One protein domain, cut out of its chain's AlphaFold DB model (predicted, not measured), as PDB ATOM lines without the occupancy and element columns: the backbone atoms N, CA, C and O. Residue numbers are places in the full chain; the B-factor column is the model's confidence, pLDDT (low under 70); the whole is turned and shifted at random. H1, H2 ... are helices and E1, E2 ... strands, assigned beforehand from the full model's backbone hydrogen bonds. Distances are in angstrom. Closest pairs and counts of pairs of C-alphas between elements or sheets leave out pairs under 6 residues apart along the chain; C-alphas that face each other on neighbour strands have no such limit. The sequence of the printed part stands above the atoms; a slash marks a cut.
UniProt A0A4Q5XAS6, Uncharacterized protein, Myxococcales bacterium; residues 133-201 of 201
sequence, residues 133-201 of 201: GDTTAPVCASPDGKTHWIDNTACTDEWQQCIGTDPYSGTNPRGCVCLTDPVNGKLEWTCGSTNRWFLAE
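What this domain is: This is residues 133 to 201 of the 201 residues of an uncharacterized protein of Myxococcales bacterium (UniProt A0A4Q5XAS6). The printed part has little regular structure: a small sheet of three strands with one short helix, H1, over one face, among loops. It has 69 residues, with H1, E1, E2, E3 along the chain; the antiparallel sheet, in that strand order, is a meander, each strand the neighbour of the one before. The class is mixed, with 23 residues in named elements; the whole is compact, radius of gyration of the C-alphas 11.3 A, spanning 32 by 23 by 19 A.

Where its parts are: After residues 133 to 146, H1 holds residues 147 to 152, from C-alpha 147 at (-36.580, 9.862, -31.575). E1 is residues 161 to 163, E2 174 to 180, 19.1 A long, and E3 187 to 193, 19.5 A, ending at (-31.200, 1.040, -31.243).

How they stand to each other: Hairpin E1 and E2 has N 176 and O 162 at 2.8 A; hairpin E2 and E3 has N 190 and O 177 at 2.8 A. H1 is on the sheet, its height 8.3 A, only just over E2 and E3, with 3 C-alphas on each. It runs along the strands, at 3 degrees to E2 on the local plane. The closest C-alphas of H1 and E3, Asp 151 and Trp 189, are 5.8 A apart. In H1, 0 of 2 O i to N i+4 pairs and 2 of 3 O i to N i+3 pairs are within hydrogen-bond range.

The domain as a whole: The farthest C-alphas, Asn 184 and Glu 201, are 32.7 A apart. The printed part has no cut, and the three links are short. pLDDT is under 70 at residues 142 to 143, 167 to 173 and 194 to 201.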
ATOM      1  N   GLY A 133     -35.787   0.371 -15.609       86.12
ATOM      2  CA  GLY A 133     -36.819   0.667 -16.602       86.12
ATOM      3  C   GLY A 133     -37.689  -0.548 -16.941       86.12
ATOM      4  O   GLY A 133     -37.301  -1.712 -16.764       86.12
ATOM      5  N   ASP A 134     -38.871  -0.273 -17.482       85.06
ATOM      6  CA  ASP A 134     -39.842  -1.297 -17.854       85.06
ATOM      7  C   ASP A 134     -39.321  -2.240 -18.955       85.06
ATOM      8  O   ASP A 134     -38.389  -1.944 -19.708       85.06
ATOM      9  N   THR A 135     -39.920  -3.429 -19.064       79.06
ATOM     10  CA  THR A 135     -39.621  -4.375 -20.161       79.06
ATOM     11  C   THR A 135     -40.142  -3.898 -21.513       79.06
ATOM     12  O   THR A 135     -39.648  -4.320 -22.559       79.06
ATOM     13  N   THR A 136     -41.161  -3.046 -21.482       81.94
ATOM     14  CA  THR A 136     -41.858  -2.508 -22.642       81.94
ATOM     15  C   THR A 136     -41.900  -0.994 -22.534       81.94
ATOM     16  O   THR A 136     -41.902  -0.436 -21.439       81.94
ATOM     17  N   ALA A 137     -41.857  -0.308 -23.668       84.75
ATOM     18  CA  ALA A 137     -41.800   1.145 -23.703       84.75
ATOM     19  C   ALA A 137     -42.873   1.678 -24.663       84.75
ATOM     20  O   ALA A 137     -43.002   1.149 -25.771       84.75
ATOM     21  N   PRO A 138     -43.629   2.721 -24.274       87.25
ATOM     22  CA  PRO A 138     -44.634   3.320 -25.142       87.25
ATOM     23  C   PRO A 138     -43.984   3.986 -26.356       87.25
ATOM     24  O   PRO A 138     -42.788   4.285 -26.369       87.25
ATOM     25  N   VAL A 139     -44.783   4.285 -27.381       85.94
ATOM     26  CA  VAL A 139     -44.311   5.128 -28.483       85.94
ATOM     27  C   VAL A 139     -43.988   6.523 -27.948       85.94
ATOM     28  O   VAL A 139     -44.717   7.075 -27.124       85.94
ATOM     29  N   CYS A 140     -42.883   7.095 -28.412       86.19
ATOM     30  CA  CYS A 140     -42.475   8.442 -28.044       86.19
ATOM     31  C   CYS A 140     -43.588   9.469 -28.341       86.19
ATOM     32  O   CYS A 140     -44.250   9.401 -29.373       86.19
ATOM     33  N   ALA A 141     -43.812  10.425 -27.435       79.69
ATOM     34  CA  ALA A 141     -44.960  11.335 -27.521       79.69
ATOM     35  C   ALA A 141     -44.749  12.543 -28.459       79.69
ATOM     36  O   ALA A 141     -45.724  13.182 -28.849       79.69
ATOM     37  N   SER A 142     -43.504  12.866 -28.834       67.00
ATOM     38  CA  SER A 142     -43.169  14.176 -29.412       67.00
ATOM     39  C   SER A 142     -42.457  14.112 -30.755       67.00
ATOM     40  O   SER A 142     -41.522  13.325 -30.914       67.00
ATOM     41  N   PRO A 143     -42.777  15.054 -31.661       65.06
ATOM     42  CA  PRO A 143     -44.099  15.518 -32.096       65.06
ATOM     43  C   PRO A 143     -44.781  14.544 -33.079       65.06
ATOM     44  O   PRO A 143     -45.977  14.638 -33.326       65.06
ATOM     45  N   ASP A 144     -44.033  13.609 -33.654       74.00
ATOM     46  CA  ASP A 144     -44.470  12.590 -34.618       74.00
ATOM     47  C   ASP A 144     -44.089  11.171 -34.157       74.00
ATOM     48  O   ASP A 144     -44.072  10.211 -34.931       74.00
ATOM     49  N   GLY A 145     -43.752  11.059 -32.872       74.69
ATOM     50  CA  GLY A 145     -43.250   9.853 -32.241       74.69
ATOM     51  C   GLY A 145     -41.879   9.427 -32.726       74.69
ATOM     52  O   GLY A 145     -41.523   8.272 -32.553       74.69
ATOM     53  N   LYS A 146     -41.095  10.331 -33.314       78.94
ATOM     54  CA  LYS A 146     -39.729  10.053 -33.757       78.94
ATOM     55  C   LYS A 146     -38.701  10.440 -32.698       78.94
ATOM     56  O   LYS A 146     -38.817  11.467 -32.039       78.94
ATOM     57  N   THR A 147     -37.640   9.647 -32.573       75.88
ATOM     58  CA  THR A 147     -36.580   9.862 -31.575       75.88
ATOM     59  C   THR A 147     -35.715  11.085 -31.850       75.88
ATOM     60  O   THR A 147     -35.154  11.633 -30.911       75.88
ATOM     61  N   HIS A 148     -35.602  11.559 -33.097       74.56
ATOM     62  CA  HIS A 148     -34.751  12.721 -33.402       74.56
ATOM     63  C   HIS A 148     -35.218  14.025 -32.733       74.56
ATOM     64  O   HIS A 148     -34.441  14.968 -32.609       74.56
ATOM     65  N   TRP A 149     -36.473  14.080 -32.283       75.62
ATOM     66  CA  TRP A 149     -36.990  15.198 -31.501       75.62
ATOM     67  C   TRP A 149     -36.811  15.020 -29.996       75.62
ATOM     68  O   TRP A 149     -36.865  16.008 -29.267       75.62
ATOM     69  N   ILE A 150     -36.579  13.791 -29.532       81.19
ATOM     70  CA  ILE A 150     -36.484  13.485 -28.105       81.19
ATOM     71  C   ILE A 150     -35.210  14.001 -27.468       81.19
ATOM     72  O   ILE A 150     -35.267  14.456 -26.329       81.19
ATOM     73  N   ASP A 151     -34.106  14.026 -28.211       72.12
ATOM     74  CA  ASP A 151     -32.831  14.552 -27.714       72.12
ATOM     75  C   ASP A 151     -32.963  16.021 -27.229       72.12
ATOM     76  O   ASP A 151     -32.163  16.483 -26.422       72.12
ATOM     77  N   ASN A 152     -34.002  16.749 -27.672       75.69
ATOM     78  CA  ASN A 152     -34.303  18.130 -27.270       75.69
ATOM     79  C   ASN A 152     -35.482  18.263 -26.290       75.69
ATOM     80  O   ASN A 152     -35.882  19.377 -25.947       75.69
ATOM     81  N   THR A 153     -36.081  17.153 -25.863       82.62
ATOM     82  CA  THR A 153     -37.137  17.155 -24.844       82.62
ATOM     83  C   THR A 153     -36.522  16.956 -23.468       82.62
ATOM     84  O   THR A 153     -35.602  16.165 -23.310       82.62
ATOM     85  N   ALA A 154     -37.017  17.659 -22.452       83.88
ATOM     86  CA  ALA A 154     -36.641  17.327 -21.083       83.88
ATOM     87  C   ALA A 154     -37.321  16.010 -20.685       83.88
ATOM     88  O   ALA A 154     -38.493  15.802 -21.009       83.88
ATOM     89  N   CYS A 155     -36.607  15.152 -19.964       88.31
ATOM     90  CA  CYS A 155     -37.221  14.088 -19.185       88.31
ATOM     91  C   CYS A 155     -37.184  14.448 -17.703       88.31
ATOM     92  O   CYS A 155     -36.257  15.109 -17.232       88.31
ATOM     93  N   THR A 156     -38.242  14.075 -16.990       87.75
ATOM     94  CA  THR A 156     -38.445  14.440 -15.580       87.75
ATOM     95  C   THR A 156     -38.174  13.289 -14.634       87.75
ATOM     96  O   THR A 156     -37.853  13.530 -13.474       87.75
ATOM     97  N   ASP A 157     -38.265  12.061 -15.139       90.44
ATOM     98  CA  ASP A 157     -38.226  10.849 -14.339       90.44
ATOM     99  C   ASP A 157     -37.124   9.925 -14.855       90.44
ATOM    100  O   ASP A 157     -37.069   9.594 -16.042       90.44
ATOM    101  N   GLU A 158     -36.228   9.510 -13.961       91.69
ATOM    102  CA  GLU A 158     -35.216   8.513 -14.299       91.69
ATOM    103  C   GLU A 158     -35.902   7.209 -14.719       91.69
ATOM    104  O   GLU A 158     -36.934   6.830 -14.166       91.69
ATOM    105  N   TRP A 159     -35.332   6.529 -15.712       90.94
ATOM    106  CA  TRP A 159     -35.876   5.317 -16.329       90.94
ATOM    107  C   TRP A 159     -37.144   5.517 -17.161       90.94
ATOM    108  O   TRP A 159     -37.650   4.546 -17.728       90.94
ATOM    109  N   GLN A 160     -37.622   6.756 -17.328       91.56
ATOM    110  CA  GLN A 160     -38.660   7.052 -18.310       91.56
ATOM    111  C   GLN A 160     -38.186   6.595 -19.691       91.56
ATOM    112  O   GLN A 160     -37.081   6.931 -20.108       91.56
ATOM    113  N   GLN A 161     -39.001   5.828 -20.409       90.06
ATOM    114  CA  GLN A 161     -38.595   5.198 -21.662       90.06
ATOM    115  C   GLN A 161     -39.638   5.357 -22.762       90.06
ATOM    116  O   GLN A 161     -40.830   5.485 -22.487       90.06
ATOM    117  N   CYS A 162     -39.191   5.347 -24.017       87.81
ATOM    118  CA  CYS A 162     -40.077   5.281 -25.175       87.81
ATOM    119  C   CYS A 162     -39.378   4.721 -26.423       87.81
ATOM    120  O   CYS A 162     -38.149   4.693 -26.517       87.81
ATOM    121  N   ILE A 163     -40.171   4.295 -27.406       86.56
ATOM    122  CA  ILE A 163     -39.718   3.790 -28.706       86.56
ATOM    123  C   ILE A 163     -40.159   4.757 -29.801       86.56
ATOM    124  O   ILE A 163     -41.335   5.103 -29.903       86.56
ATOM    125  N   GLY A 164     -39.222   5.203 -30.633       83.69
ATOM    126  CA  GLY A 164     -39.536   6.066 -31.756       83.69
ATOM    127  C   GLY A 164     -39.944   5.310 -33.017       83.69
ATOM    128  O   GLY A 164     -39.550   4.169 -33.252       83.69
ATOM    129  N   THR A 165     -40.698   5.996 -33.868       78.75
ATOM    130  CA  THR A 165     -41.258   5.528 -35.142       78.75
ATOM    131  C   THR A 165     -40.351   5.816 -36.344       78.75
ATOM    132  O   THR A 165     -40.796   5.720 -37.489       78.75
ATOM    133  N   ASP A 166     -39.090   6.214 -36.113       72.44
ATOM    134  CA  ASP A 166     -38.170   6.633 -37.174       72.44
ATOM    135  C   ASP A 166     -38.061   5.585 -38.296       72.44
ATOM    136  O   ASP A 166     -37.971   4.383 -38.019       72.44
ATOM    137  N   PRO A 167     -38.044   6.023 -39.573       59.38
ATOM    138  CA  PRO A 167     -37.986   5.111 -40.700       59.38
ATOM    139  C   PRO A 167     -36.729   4.242 -40.640       59.38
ATOM    140  O   PRO A 167     -35.610   4.700 -40.402       59.38
ATOM    141  N   TYR A 168     -36.965   2.959 -40.893       57.28
ATOM    142  CA  TYR A 168     -36.024   1.854 -40.809       57.28
ATOM    143  C   TYR A 168     -34.840   2.028 -41.774       57.28
ATOM    144  O   TYR A 168     -34.838   1.504 -42.884       57.28
ATOM    145  N   SER A 169     -33.796   2.738 -41.350       51.03
ATOM    146  CA  SER A 169     -32.490   2.715 -42.016       51.03
ATOM    147  C   SER A 169     -31.541   1.794 -41.251       51.03
ATOM    148  O   SER A 169     -30.541   2.197 -40.668       51.03
ATOM    149  N   GLY A 170     -31.868   0.501 -41.245       52.22
ATOM    150  CA  GLY A 170     -30.809  -0.501 -41.191       52.22
ATOM    151  C   GLY A 170     -30.788  -1.506 -40.050       52.22
ATOM    152  O   GLY A 170     -29.900  -2.351 -40.128       52.22
ATOM    153  N   THR A 171     -31.693  -1.503 -39.052       50.88
ATOM    154  CA  THR A 171     -32.249  -2.769 -38.484       50.88
ATOM    155  C   THR A 171     -33.305  -2.680 -37.379       50.88
ATOM    156  O   THR A 171     -33.882  -3.725 -37.121       50.88
ATOM    157  N   ASN A 172     -33.618  -1.546 -36.737       56.84
ATOM    158  CA  ASN A 172     -34.621  -1.516 -35.655       56.84
ATOM    159  C   ASN A 172     -35.061  -0.077 -35.312       56.84
ATOM    160  O   ASN A 172     -34.243   0.829 -35.503       56.84
ATOM    161  N   PRO A 173     -36.287   0.152 -34.791       63.81
ATOM    162  CA  PRO A 173     -36.682   1.458 -34.259       63.81
ATOM    163  C   PRO A 173     -35.685   1.921 -33.188       63.81
ATOM    164  O   PRO A 173     -34.997   1.097 -32.572       63.81
ATOM    165  N   ARG A 174     -35.553   3.232 -32.982       76.06
ATOM    166  CA  ARG A 174     -34.709   3.768 -31.905       76.06
ATOM    167  C   ARG A 174     -35.505   3.775 -30.603       76.06
ATOM    168  O   ARG A 174     -36.677   4.119 -30.607       76.06
ATOM    169  N   GLY A 175     -34.882   3.369 -29.506       83.06
ATOM    170  CA  GLY A 175     -35.443   3.458 -28.165       83.06
ATOM    171  C   GLY A 175     -34.666   4.472 -27.342       83.06
ATOM    172  O   GLY A 175     -33.446   4.574 -27.491       83.06
ATOM    173  N   CYS A 176     -35.365   5.202 -26.488       86.88
ATOM    174  CA  CYS A 176     -34.806   6.213 -25.607       86.88
ATOM    175  C   CYS A 176     -35.135   5.875 -24.157       86.88
ATOM    176  O   CYS A 176     -36.237   5.411 -23.868       86.88
ATOM    177  N   VAL A 177     -34.190   6.137 -23.261       91.19
ATOM    178  CA  VAL A 177     -34.399   6.106 -21.811       91.19
ATOM    179  C   VAL A 177     -33.824   7.371 -21.195       91.19
ATOM    180  O   VAL A 177     -32.771   7.847 -21.621       91.19
ATOM    181  N   CYS A 178     -34.528   7.928 -20.226       92.50
ATOM    182  CA  CYS A 178     -34.074   9.038 -19.422       92.50
ATOM    183  C   CYS A 178     -33.138   8.516 -18.340       92.50
ATOM    184  O   CYS A 178     -33.534   7.688 -17.518       92.50
ATOM    185  N   LEU A 179     -31.894   8.974 -18.345       91.81
ATOM    186  CA  LEU A 179     -30.889   8.551 -17.379       91.81
ATOM    187  C   LEU A 179     -30.173   9.766 -16.825       91.81
ATOM    188  O   LEU A 179     -30.039  10.784 -17.503       91.81
ATOM    189  N   THR A 180     -29.682   9.634 -15.598       92.38
ATOM    190  CA  THR A 180     -28.764  10.618 -15.041       92.38
ATOM    191  C   THR A 180     -27.448  10.552 -15.813       92.38
ATOM    192  O   THR A 180     -26.739   9.545 -15.759       92.38
ATOM    193  N   ASP A 181     -27.110  11.619 -16.531       88.31
ATOM    194  CA  ASP A 181     -25.828  11.736 -17.207       88.31
ATOM    195  C   ASP A 181     -24.704  11.747 -16.149       88.31
ATOM    196  O   ASP A 181     -24.712  12.569 -15.224       88.31
ATOM    197  N   PRO A 182     -23.719  10.837 -16.243       84.38
ATOM    198  CA  PRO A 182     -22.689  10.693 -15.216       84.38
ATOM    199  C   PRO A 182     -21.676  11.847 -15.197       84.38
ATOM    200  O   PRO A 182     -20.909  11.968 -14.242       84.38
ATOM    201  N   VAL A 183     -21.629  12.678 -16.244       88.56
ATOM    202  CA  VAL A 183     -20.715  13.819 -16.371       88.56
ATOM    203  C   VAL A 183     -21.308  15.055 -15.708       88.56
ATOM    204  O   VAL A 183     -20.604  15.760 -14.983       88.56
ATOM    205  N   ASN A 184     -22.583  15.342 -15.966       91.19
ATOM    206  CA  ASN A 184     -23.226  16.582 -15.537       91.19
ATOM    207  C   ASN A 184     -24.279  16.395 -14.423       91.19
ATOM    208  O   ASN A 184     -24.703  17.389 -13.826       91.19
ATOM    209  N   GLY A 185     -24.657  15.152 -14.110       91.56
ATOM    210  CA  GLY A 185     -25.604  14.797 -13.051       91.56
ATOM    211  C   GLY A 185     -27.060  15.156 -13.354       91.56
ATOM    212  O   GLY A 185     -27.868  15.219 -12.428       91.56
ATOM    213  N   LYS A 186     -27.401  15.453 -14.611       92.94
ATOM    214  CA  LYS A 186     -28.753  15.826 -15.036       92.94
ATOM    215  C   LYS A 186     -29.430  14.671 -15.749       92.94
ATOM    216  O   LYS A 186     -28.776  13.855 -16.385       92.94
ATOM    217  N   LEU A 187     -30.753  14.641 -15.665       93.19
ATOM    218  CA  LEU A 187     -31.564  13.723 -16.448       93.19
ATOM    219  C   LEU A 187     -31.550  14.136 -17.920       93.19
ATOM    220  O   LEU A 187     -31.958  15.247 -18.266       93.19
ATOM    221  N   GLU A 188     -31.077  13.231 -18.769       91.69
ATOM    222  CA  GLU A 188     -31.008  13.411 -20.213       91.69
ATOM    223  C   GLU A 188     -31.494  12.148 -20.933       91.69
ATOM    224  O   GLU A 188     -31.328  11.014 -20.467       91.69
ATOM    225  N   TRP A 189     -32.112  12.338 -22.098       89.69
ATOM    226  CA  TRP A 189     -32.509  11.219 -22.939       89.69
ATOM    227  C   TRP A 189     -31.291  10.581 -23.594       89.69
ATOM    228  O   TRP A 189     -30.548  11.212 -24.340       89.69
ATOM    229  N   THR A 190     -31.138   9.279 -23.386       87.88
ATOM    230  CA  THR A 190     -30.155   8.457 -24.082       87.88
ATOM    231  C   THR A 190     -30.866   7.600 -25.122       87.88
ATOM    232  O   THR A 190     -31.486   6.590 -24.789       87.88
ATOM    233  N   CYS A 191     -30.766   7.978 -26.397       82.75
ATOM    234  CA  CYS A 191     -31.432   7.288 -27.503       82.75
ATOM    235  C   CYS A 191     -30.477   6.391 -28.310       82.75
ATOM    236  O   CYS A 191     -29.473   6.847 -28.859       82.75
ATOM    237  N   GLY A 192     -30.826   5.115 -28.485       77.62
ATOM    238  CA  GLY A 192     -30.058   4.137 -29.266       77.62
ATOM    239  C   GLY A 192     -30.953   3.168 -30.038       77.62
ATOM    240  O   GLY A 192     -32.157   3.365 -30.126       77.62
ATOM    241  N   SER A 193     -30.391   2.112 -30.631       71.88
ATOM    242  CA  SER A 193     -31.200   1.040 -31.243       71.88
ATOM    243  C   SER A 193     -32.083   0.346 -30.192       71.88
ATOM    244  O   SER A 193     -31.615   0.109 -29.083       71.88
ATOM    245  N   THR A 194     -33.314  -0.058 -30.531       60.16
ATOM    246  CA  THR A 194     -34.191  -0.853 -29.630       60.16
ATOM    247  C   THR A 194     -33.633  -2.227 -29.254       60.16
ATOM    248  O   THR A 194     -34.082  -2.805 -28.271       60.16
ATOM    249  N   ASN A 195     -32.561  -2.700 -29.906       59.00
ATOM    250  CA  ASN A 195     -31.765  -3.837 -29.411       59.00
ATOM    251  C   ASN A 195     -31.155  -3.601 -28.010       59.00
ATOM    252  O   ASN A 195     -30.550  -4.508 -27.443       59.00
ATOM    253  N   ARG A 196     -31.295  -2.395 -27.450       62.62
ATOM    254  CA  ARG A 196     -30.909  -2.002 -26.092       62.62
ATOM    255  C   ARG A 196     -31.983  -2.313 -25.032       62.62
ATOM    256  O   ARG A 196     -32.140  -1.525 -24.117       62.62
ATOM    257  N   TRP A 197     -32.659  -3.465 -25.133       67.19
ATOM    258  CA  TRP A 197     -33.581  -4.062 -24.131       67.19
ATOM    259  C   TRP A 197     -35.081  -3.793 -24.260       67.19
ATOM    260  O   TRP A 197     -35.832  -4.308 -23.433       67.19
ATOM    261  N   PHE A 198     -35.541  -3.068 -25.277       68.38
ATOM    262  CA  PHE A 198     -36.975  -2.837 -25.444       68.38
ATOM    263  C   PHE A 198     -37.603  -3.842 -26.394       68.38
ATOM    264  O   PHE A 198     -37.100  -4.079 -27.493       68.38
ATOM    265  N   LEU A 199     -38.752  -4.371 -25.990       58.56
ATOM    266  CA  LEU A 199     -39.712  -4.953 -26.914       58.56
ATOM    267  C   LEU A 199     -40.795  -3.902 -27.178       58.56
ATOM    268  O   LEU A 199     -41.242  -3.227 -26.249       58.56
ATOM    269  N   ALA A 200     -41.181  -3.739 -28.445       49.75
ATOM    270  CA  ALA A 200     -42.437  -3.068 -28.757       49.75
ATOM    271  C   ALA A 200     -43.579  -3.946 -28.221       49.75
ATOM    272  O   ALA A 200     -43.520  -5.166 -28.393       49.75
ATOM    273  N   GLU A 201     -44.548  -3.333 -27.539       46.28
ATOM    274  CA  GLU A 201     -45.778  -4.015 -27.097       46.28
ATOM    275  C   GLU A 201     -46.600  -4.550 -28.272       46.28
ATOM    276  O   GLU A 201     -46.632  -3.883 -29.335       46.28
TER     277      GLU A 201